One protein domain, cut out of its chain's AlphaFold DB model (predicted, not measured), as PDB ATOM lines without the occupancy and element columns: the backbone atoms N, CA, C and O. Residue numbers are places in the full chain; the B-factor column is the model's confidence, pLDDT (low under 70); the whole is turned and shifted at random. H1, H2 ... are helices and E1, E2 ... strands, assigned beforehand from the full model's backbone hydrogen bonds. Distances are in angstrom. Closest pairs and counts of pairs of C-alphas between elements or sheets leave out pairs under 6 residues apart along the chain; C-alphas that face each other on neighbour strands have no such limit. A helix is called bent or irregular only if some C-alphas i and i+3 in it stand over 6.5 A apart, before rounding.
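What this domain is: This is residues 13 to 167 of the 173 residues of an uncharacterized protein of candidate division WWE3 bacterium (UniProt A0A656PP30). A strongly twisted sheet of five strands curls round helix H3 on one face, while long H5 runs along E1 and short H4 covers E4 on the other: three layers, helices on both faces of a sheet. H2 makes a corner with H3, and H6 makes a corner with the end of H5, away from the sheet. The printed part has 155 residues, with six named helices and five named strands in the order H1 H2 H3 E1 E2 E3 E4 E5 H4 H5 H6; the class is mixed, helices and strands. The mixed sheet runs E1 E2 E3 E4 E5, and E1 to E4 form a meander, each strand the antiparallel neighbour of the one before. The whole is compact, with a radius of gyration of the C-alphas of 15.6 A and spans of 46 by 33 by 28 A.

How they stand to each other: Start at H1, residues 13 to 17, which only grazes the sheet and only just touches H2, residues 22 to 30, with 3 pairs of C-alphas within 8 A, the closest Ile 15 and Lys 25 at 6.5 A. H2 and H3, residues 32 to 41, touch only at the corner, their closest C-alphas, Cys 28 and Leu 35, 5.2 A apart. Then find E1, residues 46 to 55, which bends by 68 degrees at residue 50; E2, residues 65 to 72, is its antiparallel neighbour, with N 47 and O 71 at 2.9 A. E3, residues 80 to 86, is antiparallel to E2, with N 68 and O 83 at 2.8 A. E4, residues 91 to 94, is antiparallel to E3, with N 93 and O 84 at 2.8 A; E5, residues 105 to 107, is parallel to E4, with N 106 and O 92 at 2.8 A. The closest C-alphas of H3 and E4, Phe 34 and Leu 92, are 7.3 A apart. H4, residues 108 to 115, is over E4 at a height over the sheet of 9.5 A, its Ile 108 and Tyr 93 the closest C-alphas at 4.5 A. H5, residues 134 to 152, runs along E1 at 3 degrees on the local plane; Leu 49 and Arg 139 are their closest C-alphas, 5.6 A. H6, residues 155 to 167, is about perpendicular to H5, at 85 degrees, and close but not clearly touching, with C-alphas 150 and 156 closest at 6.4 A. Every O i to N i+4 pair is within hydrogen-bond range in H1, H2, H3 and H4, against 13 of 15 in H5 and 8 of 9 in H6.

Where its parts are: Find C-alpha 13 at (5.273, 40.990, -60.537), where H1 begins. E1 runs 23.0 A from C-alpha 46 at (13.000, 33.830, -50.704); E2 measures 22.1 A and E3 19.8 A. H5 measures 27.9 A and is irregular, with C-alphas 135 and 138 7.1 A apart. H6 runs 19.2 A to C-alpha 167 at (25.471, 47.067, -52.588).

The domain as a whole: The two C-alphas farthest apart, Gln 62 and Gly 154, are 46.3 A apart. The printed part has no cut; the link from H4 to H5, 18 residues, is long, and its residues 126 to 127 pair antiparallel with 80 to 81 of E3. Mean pLDDT of the printed part is 79.7; 31 residues are under 70, among them 116 to 122 and 153 to 167.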
ATOM      1  N   ILE A  13       5.753  42.349 -60.240       67.06
ATOM      2  CA  ILE A  13       5.273  40.990 -60.537       67.06
ATOM      3  C   ILE A  13       4.875  40.222 -59.273       67.06
ATOM      4  O   ILE A  13       3.943  39.435 -59.303       67.06
ATOM      5  N   VAL A  14       5.542  40.500 -58.151       68.19
ATOM      6  CA  VAL A  14       5.260  39.895 -56.846       68.19
ATOM      7  C   VAL A  14       3.856  40.245 -56.348       68.19
ATOM      8  O   VAL A  14       3.193  39.406 -55.751       68.19
ATOM      9  N   ILE A  15       3.387  41.472 -56.586       76.94
ATOM     10  CA  ILE A  15       2.032  41.888 -56.191       76.94
ATOM     11  C   ILE A  15       0.998  41.234 -57.099       76.94
ATOM     12  O   ILE A  15      -0.058  40.809 -56.636       76.94
ATOM     13  N   GLU A  16       1.323  41.111 -58.383       77.38
ATOM     14  CA  GLU A  16       0.417  40.523 -59.362       77.38
ATOM     15  C   GLU A  16       0.253  39.011 -59.189       77.38
ATOM     16  O   GLU A  16      -0.864  38.508 -59.320       77.38
ATOM     17  N   THR A  17       1.324  38.293 -58.837       78.31
ATOM     18  CA  THR A  17       1.301  36.833 -58.660       78.31
ATOM     19  C   THR A  17       0.739  36.385 -57.317       78.31
ATOM     20  O   THR A  17       0.307  35.238 -57.192       78.31
ATOM     21  N   MET A  18       0.730  37.260 -56.310       84.06
ATOM     22  CA  MET A  18       0.117  36.945 -55.027       84.06
ATOM     23  C   MET A  18      -1.413  37.015 -55.127       84.06
ATOM     24  O   MET A  18      -1.954  37.949 -55.732       84.06
ATOM     25  N   PRO A  19      -2.138  36.075 -54.490       88.00
ATOM     26  CA  PRO A  19      -3.598  36.076 -54.455       88.00
ATOM     27  C   PRO A  19      -4.140  37.107 -53.450       88.00
ATOM     28  O   PRO A  19      -5.000  36.803 -52.630       88.00
ATOM     29  N   PHE A  20      -3.611  38.332 -53.476       88.56
ATOM     30  CA  PHE A  20      -4.120  39.429 -52.661       88.56
ATOM     31  C   PHE A  20      -5.471  39.928 -53.184       88.56
ATOM     32  O   PHE A  20      -5.671  39.956 -54.403       88.56
ATOM     33  N   PRO A  21      -6.366  40.396 -52.292       87.44
ATOM     34  CA  PRO A  21      -7.566  41.119 -52.696       87.44
ATOM     35  C   PRO A  21      -7.226  42.309 -53.602       87.44
ATOM     36  O   PRO A  21      -6.210  42.981 -53.401       87.44
ATOM     37  N   ASN A  22      -8.091  42.608 -54.576       87.81
ATOM     38  CA  ASN A  22      -7.874  43.706 -55.528       87.81
ATOM     39  C   ASN A  22      -7.673  45.059 -54.832       87.81
ATOM     40  O   ASN A  22      -6.861  45.866 -55.277       87.81
ATOM     41  N   GLU A  23      -8.365  45.283 -53.717       90.00
ATOM     42  CA  GLU A  23      -8.220  46.483 -52.889       90.00
ATOM     43  C   GLU A  23      -6.804  46.614 -52.321       90.00
ATOM     44  O   GLU A  23      -6.195  47.675 -52.431       90.00
ATOM     45  N   LEU A  24      -6.229  45.522 -51.806       88.88
ATOM     46  CA  LEU A  24      -4.851  45.502 -51.313       88.88
ATOM     47  C   LEU A  24      -3.844  45.711 -52.454       88.88
ATOM     48  O   LEU A  24      -2.855  46.426 -52.280       88.88
ATOM     49  N   LYS A  25      -4.095  45.145 -53.643       88.88
ATOM     50  CA  LYS A  25      -3.257  45.407 -54.827       88.88
ATOM     51  C   LYS A  25      -3.285  46.890 -55.205       88.88
ATOM     52  O   LYS A  25      -2.229  47.500 -55.361       88.88
ATOM     53  N   ALA A  26      -4.473  47.489 -55.289       88.25
ATOM     54  CA  ALA A  26      -4.637  48.917 -55.561       88.25
ATOM     55  C   ALA A  26      -3.954  49.783 -54.487       88.25
ATOM     56  O   ALA A  26      -3.243  50.733 -54.819       88.25
ATOM     57  N   TRP A  27      -4.094  49.407 -53.214       88.88
ATOM     58  CA  TRP A  27      -3.454  50.082 -52.089       88.88
ATOM     59  C   TRP A  27      -1.929  50.093 -52.203       88.88
ATOM     60  O   TRP A  27      -1.311  51.143 -52.016       88.88
ATOM     61  N   CYS A  28      -1.322  48.958 -52.570       87.88
ATOM     62  CA  CYS A  28       0.122  48.848 -52.784       87.88
ATOM     63  C   CYS A  28       0.621  49.840 -53.844       87.88
ATOM     64  O   CYS A  28       1.683  50.435 -53.680       87.88
ATOM     65  N   TYR A  29      -0.139  50.047 -54.921       85.50
ATOM     66  CA  TYR A  29       0.238  50.990 -55.974       85.50
ATOM     67  C   TYR A  29       0.109  52.460 -55.561       85.50
ATOM     68  O   TYR A  29       0.826  53.298 -56.105       85.50
ATOM     69  N   ALA A  30      -0.771  52.771 -54.607       87.38
ATOM     70  CA  ALA A  30      -0.931  54.118 -54.063       87.38
ATOM     71  C   ALA A  30       0.095  54.454 -52.961       87.38
ATOM     72  O   ALA A  30       0.445  55.619 -52.797       87.38
ATOM     73  N   HIS A  31       0.613  53.449 -52.242       87.81
ATOM     74  CA  HIS A  31       1.508  53.622 -51.088       87.81
ATOM     75  C   HIS A  31       2.886  53.014 -51.370       87.81
ATOM     76  O   HIS A  31       3.181  51.860 -51.043       87.81
ATOM     77  N   THR A  32       3.744  53.796 -52.027       82.00
ATOM     78  CA  THR A  32       5.034  53.308 -52.545       82.00
ATOM     79  C   THR A  32       6.001  52.835 -51.455       82.00
ATOM     80  O   THR A  32       6.775  51.908 -51.687       82.00
ATOM     81  N   GLU A  33       5.921  53.398 -50.251       81.44
ATOM     82  CA  GLU A  33       6.677  52.987 -49.069       81.44
ATOM     83  C   GLU A  33       6.264  51.598 -48.569       81.44
ATOM     84  O   GLU A  33       7.120  50.774 -48.241       81.44
ATOM     85  N   PHE A  34       4.961  51.305 -48.583       86.19
ATOM     86  CA  PHE A  34       4.426  49.991 -48.241       86.19
ATOM     87  C   PHE A  34       4.897  48.957 -49.262       86.19
ATOM     88  O   PHE A  34       5.459  47.920 -48.906       86.19
ATOM     89  N   LEU A  35       4.749  49.281 -50.548       84.69
ATOM     90  CA  LEU A  35       5.171  48.426 -51.651       84.69
ATOM     91  C   LEU A  35       6.680  48.153 -51.634       84.69
ATOM     92  O   LEU A  35       7.106  47.021 -51.870       84.69
ATOM     93  N   ALA A  36       7.504  49.159 -51.340       83.12
ATOM     94  CA  ALA A  36       8.952  49.001 -51.245       83.12
ATOM     95  C   ALA A  36       9.349  48.007 -50.145       83.12
ATOM     96  O   ALA A  36      10.223  47.164 -50.357       83.12
ATOM     97  N   VAL A  37       8.686  48.062 -48.985       85.50
ATOM     98  CA  VAL A  37       8.934  47.114 -47.891       85.50
ATOM     99  C   VAL A  37       8.392  45.731 -48.231       85.50
ATOM    100  O   VAL A  37       9.093  44.742 -48.016       85.50
ATOM    101  N   LEU A  38       7.205  45.643 -48.829       84.62
ATOM    102  CA  LEU A  38       6.629  44.370 -49.241       84.62
ATOM    103  C   LEU A  38       7.535  43.659 -50.257       84.62
ATOM    104  O   LEU A  38       7.819  42.481 -50.095       84.62
ATOM    105  N   LYS A  39       8.127  44.373 -51.223       81.88
ATOM    106  CA  LYS A  39       9.139  43.813 -52.145       81.88
ATOM    107  C   LYS A  39      10.346  43.204 -51.419       81.88
ATOM    108  O   LYS A  39      10.900  42.212 -51.889       81.88
ATOM    109  N   ASN A  40      10.738  43.739 -50.259       80.12
ATOM    110  CA  ASN A  40      11.827  43.177 -49.454       80.12
ATOM    111  C   ASN A  40      11.445  41.865 -48.743       80.12
ATOM    112  O   ASN A  40      12.330  41.082 -48.386       80.12
ATOM    113  N   VAL A  41      10.151  41.594 -48.554       80.19
ATOM    114  CA  VAL A  41       9.667  40.288 -48.074       80.19
ATOM    115  C   VAL A  41       9.915  39.196 -49.122       80.19
ATOM    116  O   VAL A  41      10.196  38.055 -48.761       80.19
ATOM    117  N   TYR A  42       9.923  39.559 -50.406       78.00
ATOM    118  CA  TYR A  42      10.050  38.645 -51.547       78.00
ATOM    119  C   TYR A  42      11.376  38.802 -52.308       78.00
ATOM    120  O   TYR A  42      11.431  38.681 -53.532       78.00
ATOM    121  N   LEU A  43      12.469  39.095 -51.598       74.25
ATOM    122  CA  LEU A  43      13.806  39.142 -52.202       74.25
ATOM    123  C   LEU A  43      14.182  37.802 -52.843       74.25
ATOM    124  O   LEU A  43      13.722  36.756 -52.415       74.25
ATOM    125  N   ALA A  44      15.131  37.821 -53.782       69.31
ATOM    126  CA  ALA A  44      15.568  36.642 -54.546       69.31
ATOM    127  C   ALA A  44      16.014  35.421 -53.709       69.31
ATOM    128  O   ALA A  44      16.081  34.312 -54.228       69.31
ATOM    129  N   LYS A  45      16.350  35.621 -52.429       76.06
ATOM    130  CA  LYS A  45      16.672  34.541 -51.485       76.06
ATOM    131  C   LYS A  45      15.446  33.835 -50.893       76.06
ATOM    132  O   LYS A  45      15.592  32.923 -50.090       76.06
ATOM    133  N   PHE A  46      14.258  34.321 -51.215       84.62
ATOM    134  CA  PHE A  46      13.000  33.830 -50.704       84.62
ATOM    135  C   PHE A  46      12.165  33.268 -51.848       84.62
ATOM    136  O   PHE A  46      12.107  33.846 -52.934       84.62
ATOM    137  N   ILE A  47      11.495  32.150 -51.592       87.00
ATOM    138  CA  ILE A  47      10.498  31.575 -52.495       87.00
ATOM    139  C   ILE A  47       9.125  31.829 -51.878       87.00
ATOM    140  O   ILE A  47       8.855  31.373 -50.769       87.00
ATOM    141  N   SER A  48       8.268  32.578 -52.574       87.62
ATOM    142  CA  SER A  48       6.883  32.783 -52.143       87.62
ATOM    143  C   SER A  48       6.101  31.475 -52.191       87.62
ATOM    144  O   SER A  48       6.241  30.703 -53.141       87.62
ATOM    145  N   LEU A  49       5.226  31.254 -51.207       90.75
ATOM    146  CA  LEU A  49       4.270  30.145 -51.249       90.75
ATOM    147  C   LEU A  49       3.111  30.421 -52.229       90.75
ATOM    148  O   LEU A  49       2.332  29.515 -52.535       90.75
ATOM    149  N   ASN A  50       3.000  31.653 -52.749       88.12
ATOM    150  CA  ASN A  50       1.939  32.114 -53.656       88.12
ATOM    151  C   ASN A  50       0.530  31.832 -53.114       88.12
ATOM    152  O   ASN A  50      -0.376  31.441 -53.853       88.12
ATOM    153  N   ALA A  51       0.379  31.971 -51.802       88.00
ATOM    154  CA  ALA A  51      -0.851  31.777 -51.056       88.00
ATOM    155  C   ALA A  51      -0.857  32.713 -49.849       88.00
ATOM    156  O   ALA A  51       0.200  33.160 -49.397       88.00
ATOM    157  N   ILE A  52      -2.055  32.994 -49.354       88.31
ATOM    158  CA  ILE A  52      -2.283  33.757 -48.133       88.31
ATOM    159  C   ILE A  52      -3.138  32.917 -47.188       88.31
ATOM    160  O   ILE A  52      -4.009  32.184 -47.654       88.31
ATOM    161  N   ALA A  53      -2.894  33.038 -45.888       88.06
ATOM    162  CA  ALA A  53      -3.799  32.535 -44.858       88.06
ATOM    163  C   ALA A  53      -4.508  33.734 -44.230       88.06
ATOM    164  O   ALA A  53      -3.875  34.763 -43.993       88.06
ATOM    165  N   THR A  54      -5.814  33.629 -44.001       88.31
ATOM    166  CA  THR A  54      -6.585  34.686 -43.337       88.31
ATOM    167  C   THR A  54      -6.979  34.207 -41.953       88.31
ATOM    168  O   THR A  54      -7.525  33.117 -41.830       88.31
ATOM    169  N   SER A  55      -6.732  35.020 -40.933       86.31
ATOM    170  CA  SER A  55      -7.077  34.703 -39.549       86.31
ATOM    171  C   SER A  55      -7.651  35.913 -38.814       86.31
ATOM    172  O   SER A  55      -7.554  37.056 -39.274       86.31
ATOM    173  N   TYR A  56      -8.265  35.643 -37.665       86.81
ATOM    174  CA  TYR A  56      -8.853  36.639 -36.772       86.81
ATOM    175  C   TYR A  56      -8.284  36.412 -35.365       86.81
ATOM    176  O   TYR A  56      -8.716  35.484 -34.677       86.81
ATOM    177  N   PRO A  57      -7.274  37.190 -34.931       82.12
ATOM    178  CA  PRO A  57      -6.615  36.962 -33.650       82.12
ATOM    179  C   PRO A  57      -7.589  37.065 -32.476       82.12
ATOM    180  O   PRO A  57      -8.385  37.997 -32.408       82.12
ATOM    181  N   THR A  58      -7.478  36.174 -31.490       81.94
ATOM    182  CA  THR A  58      -8.401  36.124 -30.339       81.94
ATOM    183  C   THR A  58      -8.440  37.430 -29.540       81.94
ATOM    184  O   THR A  58      -9.490  37.818 -29.039       81.94
ATOM    185  N   GLN A  59      -7.309  38.133 -29.434       81.56
ATOM    186  CA  GLN A  59      -7.204  39.406 -28.705       81.56
ATOM    187  C   GLN A  59      -7.746  40.606 -29.499       81.56
ATOM    188  O   GLN A  59      -7.923  41.693 -28.954       81.56
ATOM    189  N   SER A  60      -7.969  40.449 -30.803       81.06
ATOM    190  CA  SER A  60      -8.494  41.487 -31.691       81.06
ATOM    191  C   SER A  60      -9.330  40.837 -32.799       81.06
ATOM    192  O   SER A  60      -8.951  40.906 -33.966       81.06
ATOM    193  N   PRO A  61     -10.466  40.197 -32.460       82.50
ATOM    194  CA  PRO A  61     -11.246  39.390 -33.403       82.50
ATOM    195  C   PRO A  61     -11.859  40.217 -34.540       82.50
ATOM    196  O   PRO A  61     -12.200  39.682 -35.588       82.50
ATOM    197  N   GLN A  62     -11.978  41.531 -34.354       83.94
ATOM    198  CA  GLN A  62     -12.385  42.479 -35.390       83.94
ATOM    199  C   GLN A  62     -11.301  42.746 -36.448       83.94
ATOM    200  O   GLN A  62     -11.604  43.289 -37.511       83.94
ATOM    201  N   ASP A  63     -10.037  42.424 -36.161       84.75
ATOM    202  CA  ASP A  63      -8.924  42.672 -37.070       84.75
ATOM    203  C   ASP A  63      -8.719  41.440 -37.960       84.75
ATOM    204  O   ASP A  63      -8.166  40.428 -37.535       84.75
ATOM    205  N   GLN A  64      -9.126  41.536 -39.225       89.25
ATOM    206  CA  GLN A  64      -8.765  40.530 -40.221       89.25
ATOM    207  C   GLN A  64      -7.267  40.624 -40.528       89.25
ATOM    208  O   GLN A  64      -6.761  41.689 -40.908       89.25
ATOM    209  N   VAL A  65      -6.567  39.501 -40.394       88.50
ATOM    210  CA  VAL A  65      -5.129  39.388 -40.618       88.50
ATOM    211  C   VAL A  65      -4.858  38.501 -41.821       88.50
ATOM    212  O   VAL A  65      -5.365  37.390 -41.913       88.50
ATOM    213  N   ILE A  66      -4.017  38.985 -42.731       89.81
ATOM    214  CA  ILE A  66      -3.530  38.247 -43.893       89.81
ATOM    215  C   ILE A  66      -2.076  37.854 -43.628       89.81
ATOM    216  O   ILE A  66      -1.192  38.713 -43.588       89.81
ATOM    217  N   GLY A  67      -1.832  36.560 -43.449       89.81
ATOM    218  CA  GLY A  67      -0.505  35.968 -43.339       89.81
ATOM    219  C   GLY A  67       0.174  35.844 -44.702       89.81
ATOM    220  O   GLY A  67      -0.409  35.350 -45.671       89.81
ATOM    221  N   VAL A  68       1.427  36.284 -44.765       90.31
ATOM    222  CA  VAL A  68       2.294  36.239 -45.942       90.31
ATOM    223  C   VAL A  68       3.489  35.350 -45.632       90.31
ATOM    224  O   VAL A  68       4.234  35.625 -44.695       90.31
ATOM    225  N   TYR A  69       3.691  34.307 -46.441       91.12
ATOM    226  CA  TYR A  69       4.670  33.262 -46.155       91.12
ATOM    227  C   TYR A  69       5.690  33.107 -47.279       91.12
ATOM    228  O   TYR A  69       5.339  32.997 -48.459       91.12
ATOM    229  N   THR A  70       6.967  33.036 -46.907       91.06
ATOM    230  CA  THR A  70       8.067  32.779 -47.842       91.06
ATOM    231  C   THR A  70       9.066  31.773 -47.276       91.06
ATOM    232  O   THR A  70       9.243  31.663 -46.071       91.06
ATOM    233  N   HIS A  71       9.733  31.013 -48.136       90.88
ATOM    234  CA  HIS A  71      10.766  30.047 -47.763       90.88
ATOM    235  C   HIS A  71      12.172  30.641 -47.961       90.88
ATOM    236  O   HIS A  71      12.478  31.090 -49.065       90.88
ATOM    237  N   ASP A  72      13.029  30.647 -46.930       88.50
ATOM    238  CA  ASP A  72      14.417  31.153 -47.002       88.50
ATOM    239  C   ASP A  72      15.364  30.103 -47.603       88.50
ATOM    240  O   ASP A  72      15.862  29.225 -46.899       88.50
ATOM    241  N   CYS A  73      15.656  30.221 -48.902       82.88
ATOM    242  CA  CYS A  73      16.457  29.236 -49.635       82.88
ATOM    243  C   CYS A  73      17.968  29.321 -49.359       82.88
ATOM    244  O   CYS A  73      18.738  28.515 -49.881       82.88
ATOM    245  N   ILE A  74      18.421  30.302 -48.567       79.69
ATOM    246  CA  ILE A  74      19.834  30.431 -48.174       79.69
ATOM    247  C   ILE A  74      20.128  29.655 -46.882       79.69
ATOM    248  O   ILE A  74      21.284  29.302 -46.626       79.69
ATOM    249  N   ARG A  75      19.120  29.381 -46.047       76.75
ATOM    250  CA  ARG A  75      19.324  28.672 -44.777       76.75
ATOM    251  C   ARG A  75      19.383  27.160 -44.992       76.75
ATOM    252  O   ARG A  75      18.651  26.612 -45.803       76.75
ATOM    253  N   LYS A  76      20.262  26.488 -44.235       67.75
ATOM    254  CA  LYS A  76      20.480  25.031 -44.328       67.75
ATOM    255  C   LYS A  76      19.279  24.206 -43.859       67.75
ATOM    256  O   LYS A  76      19.052  23.128 -44.390       67.75
ATOM    257  N   ASN A  77      18.532  24.720 -42.885       73.56
ATOM    258  CA  ASN A  77      17.284  24.115 -42.438       73.56
ATOM    259  C   ASN A  77      16.133  24.885 -43.078       73.56
ATOM    260  O   ASN A  77      16.182  26.123 -43.053       73.56
ATOM    261  N   PRO A  78      15.119  24.195 -43.631       70.19
ATOM    262  CA  PRO A  78      13.984  24.863 -44.232       70.19
ATOM    263  C   PRO A  78      13.277  25.683 -43.160       70.19
ATOM    264  O   PRO A  78      12.668  25.154 -42.233       70.19
ATOM    265  N   ILE A  79      13.419  26.996 -43.283       85.50
ATOM    266  CA  ILE A  79      12.799  27.970 -42.403       85.50
ATOM    267  C   ILE A  79      11.897  28.822 -43.277       85.50
ATOM    268  O   ILE A  79      12.336  29.425 -44.261       85.50
ATOM    269  N   PHE A  80      10.631  28.865 -42.897       90.00
ATOM    270  CA  PHE A  80       9.666  29.776 -43.470       90.00
ATOM    271  C   PHE A  80       9.690  31.082 -42.691       90.00
ATOM    272  O   PHE A  80       9.909  31.098 -41.483       90.00
ATOM    273  N   LYS A  81       9.491  32.186 -43.389       89.81
ATOM    274  CA  LYS A  81       9.250  33.508 -42.832       89.81
ATOM    275  C   LYS A  81       7.756  33.769 -42.904       89.81
ATOM    276  O   LYS A  81       7.152  33.474 -43.935       89.81
ATOM    277  N   GLN A  82       7.200  34.341 -41.844       88.56
ATOM    278  CA  GLN A  82       5.830  34.845 -41.850       88.56
ATOM    279  C   GLN A  82       5.778  36.338 -41.523       88.56
ATOM    280  O   GLN A  82       6.467  36.813 -40.616       88.56
ATOM    281  N   ASP A  83       4.951  37.064 -42.264       90.81
ATOM    282  CA  ASP A  83       4.610  38.472 -42.057       90.81
ATOM    283  C   ASP A  83       3.094  38.636 -42.082       90.81
ATOM    284  O   ASP A  83       2.382  37.762 -42.574       90.81
ATOM    285  N   PHE A  84       2.598  39.769 -41.594       90.88
ATOM    286  CA  PHE A  84       1.160  39.990 -41.463       90.88
ATOM    287  C   PHE A  84       0.728  41.316 -42.069       90.88
ATOM    288  O   PHE A  84       1.394  42.333 -41.893       90.88
ATOM    289  N   ILE A  85      -0.424  41.323 -42.730       91.62
ATOM    290  CA  ILE A  85      -1.119  42.540 -43.148       91.62
ATOM    291  C   ILE A  85      -2.446  42.597 -42.392       91.62
ATOM    292  O   ILE A  85      -3.267  41.695 -42.521       91.62
ATOM    293  N   VAL A  86      -2.664  43.649 -41.603       90.94
ATOM    294  CA  VAL A  86      -3.951  43.889 -40.926       90.94
ATOM    295  C   VAL A  86      -4.853  44.695 -41.856       90.94
ATOM    296  O   VAL A  86      -4.496  45.816 -42.226       90.94
ATOM    297  N   ASN A  87      -6.011  44.136 -42.217       84.25
ATOM    298  CA  ASN A  87      -6.859  44.632 -43.307       84.25
ATOM    299  C   ASN A  87      -7.469  46.019 -43.034       84.25
ATOM    300  O   ASN A  87      -7.565  46.832 -43.943       84.25
ATOM    301  N   LYS A  88      -7.806  46.337 -41.773       78.69
ATOM    302  CA  LYS A  88      -8.525  47.572 -41.392       78.69
ATOM    303  C   LYS A  88      -7.889  48.871 -41.914       78.69
ATOM    304  O   LYS A  88      -8.603  49.801 -42.264       78.69
ATOM    305  N   GLU A  89      -6.558  48.936 -41.951       81.50
ATOM    306  CA  GLU A  89      -5.800  50.095 -42.455       81.50
ATOM    307  C   GLU A  89      -4.624  49.673 -43.351       81.50
ATOM    308  O   GLU A  89      -3.664  50.427 -43.508       81.50
ATOM    309  N   PHE A  90      -4.646  48.434 -43.855       90.12
ATOM    310  CA  PHE A  90      -3.532  47.809 -44.574       90.12
ATOM    311  C   PHE A  90      -2.164  48.097 -43.937       90.12
ATOM    312  O   PHE A  90      -1.267  48.687 -44.538       90.12
ATOM    313  N   THR A  91      -2.002  47.681 -42.681       91.44
ATOM    314  CA  THR A  91      -0.721  47.803 -41.972       91.44
ATOM    315  C   THR A  91       0.094  46.524 -42.133       91.44
ATOM    316  O   THR A  91      -0.358  45.464 -41.705       91.44
ATOM    317  N   LEU A  92       1.302  46.631 -42.690       91.75
ATOM    318  CA  LEU A  92       2.268  45.538 -42.810       91.75
ATOM    319  C   LEU A  92       3.120  45.431 -41.543       91.75
ATOM    320  O   LEU A  92       3.768  46.393 -41.132       91.75
ATOM    321  N   TYR A  93       3.172  44.233 -40.976       90.81
ATOM    322  CA  TYR A  93       4.023  43.850 -39.859       90.81
ATOM    323  C   TYR A  93       5.103  42.883 -40.352       90.81
ATOM    324  O   TYR A  93       4.810  41.742 -40.704       90.81
ATOM    325  N   THR A  94       6.353  43.343 -40.384       89.69
ATOM    326  CA  THR A  94       7.528  42.588 -40.864       89.69
ATOM    327  C   THR A  94       8.756  42.973 -40.046       89.69
ATOM    328  O   THR A  94       8.780  44.027 -39.413       89.69
ATOM    329  N   ILE A  95       9.822  42.171 -40.087       85.50
ATOM    330  CA  ILE A  95      11.138  42.649 -39.643       85.50
ATOM    331  C   ILE A  95      11.638  43.693 -40.645       85.50
ATOM    332  O   ILE A  95      11.966  43.360 -41.788       85.50
ATOM    333  N   ASN A  96      11.732  44.950 -40.212       74.75
ATOM    334  CA  ASN A  96      12.326  46.030 -40.994       74.75
ATOM    335  C   ASN A  96      13.662  46.463 -40.376       74.75
ATOM    336  O   ASN A  96      13.716  47.295 -39.473       74.75
ATOM    337  N   LYS A  97      14.769  45.917 -40.895       62.62
ATOM    338  CA  LYS A  97      16.127  46.207 -40.394       62.62
ATOM    339  C   LYS A  97      16.560  47.667 -40.560       62.62
ATOM    340  O   LYS A  97      17.518  48.074 -39.917       62.62
ATOM    341  N   ASN A  98      15.872  48.438 -41.401       61.69
ATOM    342  CA  ASN A  98      16.219  49.832 -41.670       61.69
ATOM    343  C   ASN A  98      15.514  50.816 -40.719       61.69
ATOM    344  O   ASN A  98      15.614  52.018 -40.929       61.69
ATOM    345  N   GLY A  99      14.777  50.339 -39.706       55.12
ATOM    346  CA  GLY A  99      14.258  51.169 -38.606       55.12
ATOM    347  C   GLY A  99      13.104  52.122 -38.944       55.12
ATOM    348  O   GLY A  99      12.463  52.632 -38.029       55.12
ATOM    349  N   ASN A 100      12.779  52.324 -40.224       56.50
ATOM    350  CA  ASN A 100      11.670  53.176 -40.655       56.50
ATOM    351  C   ASN A 100      10.319  52.492 -40.395       56.50
ATOM    352  O   ASN A 100       9.716  51.906 -41.295       56.50
ATOM    353  N   ASN A 101       9.856  52.558 -39.148       66.50
ATOM    354  CA  ASN A 101       8.455  52.335 -38.820       66.50
ATOM    355  C   ASN A 101       7.652  53.524 -39.365       66.50
ATOM    356  O   ASN A 101       7.911  54.667 -38.994       66.50
ATOM    357  N   SER A 102       6.697  53.260 -40.249       79.12
ATOM    358  CA  SER A 102       5.752  54.255 -40.756       79.12
ATOM    359  C   SER A 102       4.355  53.983 -40.195       79.12
ATOM    360  O   SER A 102       4.139  53.032 -39.438       79.12
ATOM    361  N   LYS A 103       3.371  54.802 -40.582       84.88
ATOM    362  CA  LYS A 103       1.963  54.537 -40.258       84.88
ATOM    363  C   LYS A 103       1.515  53.151 -40.754       84.88
ATOM    364  O   LYS A 103       0.810  52.453 -40.029       84.88
ATOM    365  N   TYR A 104       1.982  52.746 -41.938       89.06
ATOM    366  CA  TYR A 104       1.546  51.534 -42.644       89.06
ATOM    367  C   TYR A 104       2.547  50.374 -42.580       89.06
ATOM    368  O   TYR A 104       2.237  49.276 -43.031       89.06
ATOM    369  N   VAL A 105       3.739  50.590 -42.017       89.38
ATOM    370  CA  VAL A 105       4.766  49.556 -41.842       89.38
ATOM    371  C   VAL A 105       5.255  49.574 -40.404       89.38
ATOM    372  O   VAL A 105       5.832  50.559 -39.948       89.38
ATOM    373  N   LYS A 106       5.052  48.470 -39.691       89.81
ATOM    374  CA  LYS A 106       5.419  48.312 -38.282       89.81
ATOM    375  C   LYS A 106       6.296  47.079 -38.101       89.81
ATOM    376  O   LYS A 106       6.223  46.125 -38.873       89.81
ATOM    377  N   ASP A 107       7.120  47.093 -37.060       88.56
ATOM    378  CA  ASP A 107       7.894  45.913 -36.687       88.56
ATOM    379  C   ASP A 107       6.978  44.748 -36.280       88.56
ATOM    380  O   ASP A 107       5.971  44.942 -35.590       88.56
ATOM    381  N   ILE A 108       7.337  43.529 -36.684       88.19
ATOM    382  CA  ILE A 108       6.544  42.329 -36.398       88.19
ATOM    383  C   ILE A 108       6.411  42.032 -34.897       88.19
ATOM    384  O   ILE A 108       5.390  41.499 -34.473       88.19
ATOM    385  N   SER A 109       7.371  42.440 -34.061       86.62
ATOM    386  CA  SER A 109       7.248  42.317 -32.600       86.62
ATOM    387  C   SER A 109       6.015  43.040 -32.055       86.62
ATOM    388  O   SER A 109       5.369  42.534 -31.142       86.62
ATOM    389  N   ARG A 110       5.618  44.168 -32.663       88.31
ATOM    390  CA  ARG A 110       4.401  44.901 -32.279       88.31
ATOM    391  C   ARG A 110       3.135  44.115 -32.594       88.31
ATOM    392  O   ARG A 110       2.155  44.239 -31.864       88.31
ATOM    393  N   PHE A 111       3.148  43.308 -33.657       88.56
ATOM    394  CA  PHE A 111       2.035  42.412 -33.962       88.56
ATOM    395  C   PHE A 111       1.867  41.376 -32.852       88.56
ATOM    396  O   PHE A 111       0.766  41.216 -32.334       88.56
ATOM    397  N   TYR A 112       2.963  40.730 -32.448       85.75
ATOM    398  CA  TYR A 112       2.945  39.711 -31.399       85.75
ATOM    399  C   TYR A 112       2.610  40.281 -30.018       85.75
ATOM    400  O   TYR A 112       1.884  39.654 -29.260       85.75
ATOM    401  N   GLN A 113       3.072  41.493 -29.699       84.75
ATOM    402  CA  GLN A 113       2.698  42.184 -28.460       84.75
ATOM    403  C   GLN A 113       1.200  42.505 -28.402       84.75
ATOM    404  O   GLN A 113       0.598  42.377 -27.342       84.75
ATOM    405  N   LYS A 114       0.603  42.931 -29.526       83.94
ATOM    406  CA  LYS A 114      -0.814  43.314 -29.593       83.94
ATOM    407  C   LYS A 114      -1.757  42.111 -29.621       83.94
ATOM    408  O   LYS A 114      -2.841  42.192 -29.059       83.94
ATOM    409  N   ASN A 115      -1.386  41.062 -30.355       77.06
ATOM    410  CA  ASN A 115      -2.279  39.944 -30.661       77.06
ATOM    411  C   ASN A 115      -1.956  38.664 -29.873       77.06
ATOM    412  O   ASN A 115      -2.752  37.726 -29.890       77.06
ATOM    413  N   GLY A 116      -0.812  38.623 -29.183       67.88
ATOM    414  CA  GLY A 116      -0.367  37.492 -28.377       67.88
ATOM    415  C   GLY A 116      -0.035  36.231 -29.179       67.88
ATOM    416  O   GLY A 116       0.368  36.282 -30.341       67.88
ATOM    417  N   THR A 117      -0.176  35.084 -28.505       61.16
ATOM    418  CA  THR A 117       0.009  33.717 -29.019       61.16
ATOM    419  C   THR A 117      -1.341  32.993 -29.020       61.16
ATOM    420  O   THR A 117      -1.740  32.488 -27.971       61.16
ATOM    421  N   THR A 118      -2.067  32.912 -30.135       48.12
ATOM    422  CA  THR A 118      -3.342  32.161 -30.153       48.12
ATOM    423  C   THR A 118      -3.679  31.576 -31.520       48.12
ATOM    424  O   THR A 118      -3.592  32.283 -32.525       48.12
ATOM    425  N   GLY A 119      -4.128  30.312 -31.506       54.66
ATOM    426  CA  GLY A 119      -4.762  29.585 -32.613       54.66
ATOM    427  C   GLY A 119      -3.917  29.542 -33.880       54.66
ATOM    428  O   GLY A 119      -2.974  28.762 -33.980       54.66
ATOM    429  N   ASP A 120      -4.244  30.429 -34.811       54.53
ATOM    430  CA  ASP A 120      -3.702  30.438 -36.173       54.53
ATOM    431  C   ASP A 120      -2.455  31.329 -36.322       54.53
ATOM    432  O   ASP A 120      -1.784  31.321 -37.356       54.53
ATOM    433  N   CYS A 121      -2.117  32.116 -35.294       62.50
ATOM    434  CA  CYS A 121      -0.956  33.003 -35.297       62.50
ATOM    435  C   CYS A 121       0.148  32.445 -34.393       62.50
ATOM    436  O   CYS A 121       0.211  32.729 -33.194       62.50
ATOM    437  N   VAL A 122       1.061  31.668 -34.984       68.38
ATOM    438  CA  VAL A 122       2.284  31.228 -34.301       68.38
ATOM    439  C   VAL A 122       3.106  32.463 -33.919       68.38
ATOM    440  O   VAL A 122       3.384  33.310 -34.763       68.38
ATOM    441  N   ASN A 123       3.535  32.579 -32.662       73.00
ATOM    442  CA  ASN A 123       4.386  33.686 -32.208       73.00
ATOM    443  C   ASN A 123       5.852  33.454 -32.582       73.00
ATOM    444  O   ASN A 123       6.728  33.280 -31.737       73.00
ATOM    445  N   SER A 124       6.116  33.381 -33.879       79.25
ATOM    446  CA  SER A 124       7.474  33.286 -34.381       79.25
ATOM    447  C   SER A 124       7.545  33.840 -35.781       79.25
ATOM    448  O   SER A 124       6.866  33.373 -36.678       79.25
ATOM    449  N   HIS A 125       8.444  34.781 -36.027       83.50
ATOM    450  CA  HIS A 125       8.684  35.239 -37.392       83.50
ATOM    451  C   HIS A 125       9.260  34.142 -38.309       83.50
ATOM    452  O   HIS A 125       9.206  34.269 -39.532       83.50
ATOM    453  N   HIS A 126       9.811  33.076 -37.721       88.19
ATOM    454  CA  HIS A 126      10.418  31.959 -38.428       88.19
ATOM    455  C   HIS A 126       9.725  30.645 -38.054       88.19
ATOM    456  O   HIS A 126       9.736  30.255 -36.888       88.19
ATOM    457  N   LEU A 127       9.159  29.952 -39.034       88.25
ATOM    458  CA  LEU A 127       8.394  28.725 -38.836       88.25
ATOM    459  C   LEU A 127       9.122  27.521 -39.429       88.25
ATOM    460  O   LEU A 127       9.784  27.631 -40.467       88.25
ATOM    461  N   THR A 128       8.971  26.362 -38.795       90.50
ATOM    462  CA  THR A 128       9.215  25.070 -39.447       90.50
ATOM    463  C   THR A 128       8.064  24.731 -40.403       90.50
ATOM    464  O   THR A 128       7.034  25.404 -40.415       90.50
ATOM    465  N   LEU A 129       8.225  23.680 -41.217       90.94
ATOM    466  CA  LEU A 129       7.158  23.197 -42.102       90.94
ATOM    467  C   LEU A 129       5.893  22.815 -41.318       90.94
ATOM    468  O   LEU A 129       4.797  23.202 -41.707       90.94
ATOM    469  N   ASP A 130       6.049  22.118 -40.192       90.12
ATOM    470  CA  ASP A 130       4.922  21.645 -39.375       90.12
ATOM    471  C   ASP A 130       4.168  22.791 -38.688       90.12
ATOM    472  O   ASP A 130       2.985  22.667 -38.375       90.12
ATOM    473  N   GLN A 131       4.843  23.925 -38.488       88.81
ATOM    474  CA  GLN A 131       4.266  25.141 -37.920       88.81
ATOM    475  C   GLN A 131       3.550  26.020 -38.956       88.81
ATOM    476  O   GLN A 131       2.928  27.007 -38.568       88.81
ATOM    477  N   LEU A 132       3.641  25.711 -40.255       89.44
ATOM    478  CA  LEU A 132       2.801  26.382 -41.247       89.44
ATOM    479  C   LEU A 132       1.330  25.982 -41.062       89.44
ATOM    480  O   LEU A 132       1.069  24.825 -40.704       89.44
ATOM    481  N   PRO A 133       0.387  26.889 -41.395       87.88
ATOM    482  CA  PRO A 133      -1.016  26.529 -41.566       87.88
ATOM    483  C   PRO A 133      -1.145  25.290 -42.454       87.88
ATOM    484  O   PRO A 133      -0.411  25.148 -43.441       87.88
ATOM    485  N   GLU A 134      -2.031  24.370 -42.080       89.31
ATOM    486  CA  GLU A 134      -2.128  23.043 -42.689       89.31
ATOM    487  C   GLU A 134      -2.340  23.130 -44.206       89.31
ATOM    488  O   GLU A 134      -1.659  22.453 -44.980       89.31
ATOM    489  N   GLU A 135      -3.181  24.066 -44.637       89.44
ATOM    490  CA  GLU A 135      -3.483  24.363 -46.032       89.44
ATOM    491  C   GLU A 135      -2.277  24.892 -46.831       89.44
ATOM    492  O   GLU A 135      -2.237  24.789 -48.062       89.44
ATOM    493  N   LEU A 136      -1.261  25.435 -46.152       91.31
ATOM    494  CA  LEU A 136      -0.039  25.951 -46.770       91.31
ATOM    495  C   LEU A 136       1.093  24.921 -46.824       91.31
ATOM    496  O   LEU A 136       2.024  25.099 -47.617       91.31
ATOM    497  N   ARG A 137       1.030  23.830 -46.051       93.19
ATOM    498  CA  ARG A 137       2.101  22.816 -45.996       93.19
ATOM    499  C   ARG A 137       2.442  22.205 -47.364       93.19
ATOM    500  O   ARG A 137       3.635  22.148 -47.670       93.19
ATOM    501  N   PRO A 138       1.483  21.843 -48.247       94.88
ATOM    502  CA  PRO A 138       1.812  21.334 -49.584       94.88
ATOM    503  C   PRO A 138       2.631  22.330 -50.420       94.88
ATOM    504  O   PRO A 138       3.572  21.958 -51.123       94.88
ATOM    505  N   ARG A 139       2.323  23.627 -50.300       93.69
ATOM    506  CA  ARG A 139       3.075  24.707 -50.963       93.69
ATOM    507  C   ARG A 139       4.446  24.908 -50.328       93.69
ATOM    508  O   ARG A 139       5.406  25.190 -51.043       93.69
ATOM    509  N   GLY A 140       4.547  24.720 -49.014       94.12
ATOM    510  CA  GLY A 140       5.812  24.695 -48.287       94.12
ATOM    511  C   GLY A 140       6.757  23.606 -48.800       94.12
ATOM    512  O   GLY A 140       7.910  23.906 -49.107       94.12
ATOM    513  N   ILE A 141       6.261  22.378 -48.984       94.31
ATOM    514  CA  ILE A 141       7.026  21.257 -49.563       94.31
ATOM    515  C   ILE A 141       7.516  21.615 -50.970       94.31
ATOM    516  O   ILE A 141       8.709  21.526 -51.258       94.31
ATOM    517  N   HIS A 142       6.624  22.119 -51.825       93.44
ATOM    518  CA  HIS A 142       6.994  22.524 -53.180       93.44
ATOM    519  C   HIS A 142       8.065  23.633 -53.197       93.44
ATOM    520  O   HIS A 142       8.967  23.621 -54.038       93.44
ATOM    521  N   ALA A 143       8.000  24.588 -52.263       92.12
ATOM    522  CA  ALA A 143       9.006  25.640 -52.133       92.12
ATOM    523  C   ALA A 143      10.379  25.084 -51.713       92.12
ATOM    524  O   ALA A 143      11.394  25.517 -52.261       92.12
ATOM    525  N   ILE A 144      10.413  24.105 -50.801       91.75
ATOM    526  CA  ILE A 144      11.641  23.400 -50.396       91.75
ATOM    527  C   ILE A 144      12.247  22.655 -51.593       91.75
ATOM    528  O   ILE A 144      13.434  22.809 -51.885       91.75
ATOM    529  N   ASP A 145      11.436  21.907 -52.343       90.75
ATOM    530  CA  ASP A 145      11.893  21.180 -53.532       90.75
ATOM    531  C   ASP A 145      12.451  22.121 -54.601       90.75
ATOM    532  O   ASP A 145      13.485  21.847 -55.223       90.75
ATOM    533  N   LEU A 146      11.787  23.260 -54.813       88.50
ATOM    534  CA  LEU A 146      12.262  24.284 -55.730       88.50
ATOM    535  C   LEU A 146      13.588  24.889 -55.249       88.50
ATOM    536  O   LEU A 146      14.509  25.022 -56.056       88.50
ATOM    537  N   ALA A 147      13.727  25.198 -53.956       87.06
ATOM    538  CA  ALA A 147      14.982  25.684 -53.382       87.06
ATOM    539  C   ALA A 147      16.127  24.691 -53.612       87.06
ATOM    540  O   ALA A 147      17.175  25.075 -54.134       87.06
ATOM    541  N   ASN A 148      15.896  23.408 -53.325       85.25
ATOM    542  CA  ASN A 148      16.870  22.340 -53.542       85.25
ATOM    543  C   ASN A 148      17.298  22.252 -55.014       85.25
ATOM    544  O   ASN A 148      18.492  22.179 -55.308       85.25
ATOM    545  N   LYS A 149      16.351  22.359 -55.957       84.50
ATOM    546  CA  LYS A 149      16.648  22.397 -57.401       84.50
ATOM    547  C   LYS A 149      17.486  23.621 -57.791       84.50
ATOM    548  O   LYS A 149      18.408  23.491 -58.595       84.50
ATOM    549  N   ILE A 150      17.194  24.802 -57.244       77.94
ATOM    550  CA  ILE A 150      17.938  26.045 -57.531       77.94
ATOM    551  C   ILE A 150      19.365  25.972 -56.957       77.94
ATOM    552  O   ILE A 150      20.319  26.408 -57.612       77.94
ATOM    553  N   VAL A 151      19.531  25.406 -55.757       74.06
ATOM    554  CA  VAL A 151      20.841  25.187 -55.123       74.06
ATOM    555  C   VAL A 151      21.660  24.164 -55.909       74.06
ATOM    556  O   VAL A 151      22.808  24.455 -56.246       74.06
ATOM    557  N   ALA A 152      21.068  23.023 -56.278       74.00
ATOM    558  CA  ALA A 152      21.723  21.983 -57.077       74.00
ATOM    559  C   ALA A 152      22.178  22.500 -58.452       74.00
ATOM    560  O   ALA A 152      23.267  22.171 -58.914       74.00
ATOM    561  N   LYS A 153      21.393  23.386 -59.080       69.31
ATOM    562  CA  LYS A 153      21.751  24.063 -60.343       69.31
ATOM    563  C   LYS A 153      22.782  25.192 -60.176       69.31
ATOM    564  O   LYS A 153      23.111  25.875 -61.145       69.31
ATOM    565  N   GLY A 154      23.282  25.441 -58.961       60.41
ATOM    566  CA  GLY A 154      24.287  26.471 -58.673       60.41
ATOM    567  C   GLY A 154      23.791  27.914 -58.834       60.41
ATOM    568  O   GLY A 154      24.597  28.848 -58.849       60.41
ATOM    569  N   THR A 155      22.478  28.130 -58.957       57.19
ATOM    570  CA  THR A 155      21.901  29.441 -59.285       57.19
ATOM    571  C   THR A 155      21.958  30.404 -58.094       57.19
ATOM    572  O   THR A 155      22.305  31.570 -58.276       57.19
ATOM    573  N   VAL A 156      21.748  29.925 -56.857       52.09
ATOM    574  CA  VAL A 156      21.770  30.778 -55.644       52.09
ATOM    575  C   VAL A 156      23.132  31.464 -55.447       52.09
ATOM    576  O   VAL A 156      23.192  32.659 -55.162       52.09
ATOM    577  N   ARG A 157      24.246  30.754 -55.694       46.69
ATOM    578  CA  ARG A 157      25.613  31.294 -55.526       46.69
ATOM    579  C   ARG A 157      25.915  32.482 -56.450       46.69
ATOM    580  O   ARG A 157      26.712  33.340 -56.074       46.69
ATOM    581  N   LYS A 158      25.293  32.552 -57.634       44.62
ATOM    582  CA  LYS A 158      25.490  33.653 -58.595       44.62
ATOM    583  C   LYS A 158      24.633  34.878 -58.248       44.62
ATOM    584  O   LYS A 158      25.129  36.001 -58.313       44.62
ATOM    585  N   THR A 159      23.388  34.682 -57.812       47.69
ATOM    586  CA  THR A 159      22.458  35.786 -57.511       47.69
ATOM    587  C   THR A 159      22.818  36.520 -56.217       47.69
ATOM    588  O   THR A 159      22.753  37.748 -56.170       47.69
ATOM    589  N   SER A 160      23.274  35.800 -55.183       45.69
ATOM    590  CA  SER A 160      23.728  36.411 -53.923       45.69
ATOM    591  C   SER A 160      24.999  37.250 -54.099       45.69
ATOM    592  O   SER A 160      25.088  38.330 -53.522       45.69
ATOM    593  N   LYS A 161      25.956  36.807 -54.932       42.41
ATOM    594  CA  LYS A 161      27.167  37.586 -55.256       42.41
ATOM    595  C   LYS A 161      26.833  38.882 -55.996       42.41
ATOM    596  O   LYS A 161      27.294  39.939 -55.581       42.41
ATOM    597  N   LYS A 162      25.948  38.821 -56.998       40.34
ATOM    598  CA  LYS A 162      25.528  40.001 -57.773       40.34
ATOM    599  C   LYS A 162      24.818  41.050 -56.900       40.34
ATOM    600  O   LYS A 162      25.050  42.239 -57.056       40.34
ATOM    601  N   LEU A 163      24.005  40.624 -55.927       39.25
ATOM    602  CA  LEU A 163      23.350  41.524 -54.960       39.25
ATOM    603  C   LEU A 163      24.317  42.141 -53.932       39.25
ATOM    604  O   LEU A 163      24.081  43.259 -53.477       39.25
ATOM    605  N   ILE A 164      25.392  41.436 -53.560       40.41
ATOM    606  CA  ILE A 164      26.442  41.973 -52.677       40.41
ATOM    607  C   ILE A 164      27.328  42.973 -53.437       40.41
ATOM    608  O   ILE A 164      27.704  43.992 -52.865       40.41
ATOM    609  N   GLU A 165      27.606  42.740 -54.722       36.97
ATOM    610  CA  GLU A 165      28.338  43.689 -55.575       36.97
ATOM    611  C   GLU A 165      27.540  44.970 -55.849       36.97
ATOM    612  O   GLU A 165      28.087  46.060 -55.697       36.97
ATOM    613  N   ILE A 166      26.234  44.872 -56.130       40.47
ATOM    614  CA  ILE A 166      25.358  46.049 -56.318       40.47
ATOM    615  C   ILE A 166      25.281  46.912 -55.044       40.47
ATOM    616  O   ILE A 166      25.133  48.126 -55.125       40.47
ATOM    617  N   LYS A 167      25.409  46.312 -53.852       36.78
ATOM    618  CA  LYS A 167      25.471  47.067 -52.588       36.78
ATOM    619  C   LYS A 167      26.831  47.713 -52.313       36.78
ATOM    620  O   LYS A 167      26.881  48.636 -51.509       36.78
TER     621      LYS A 167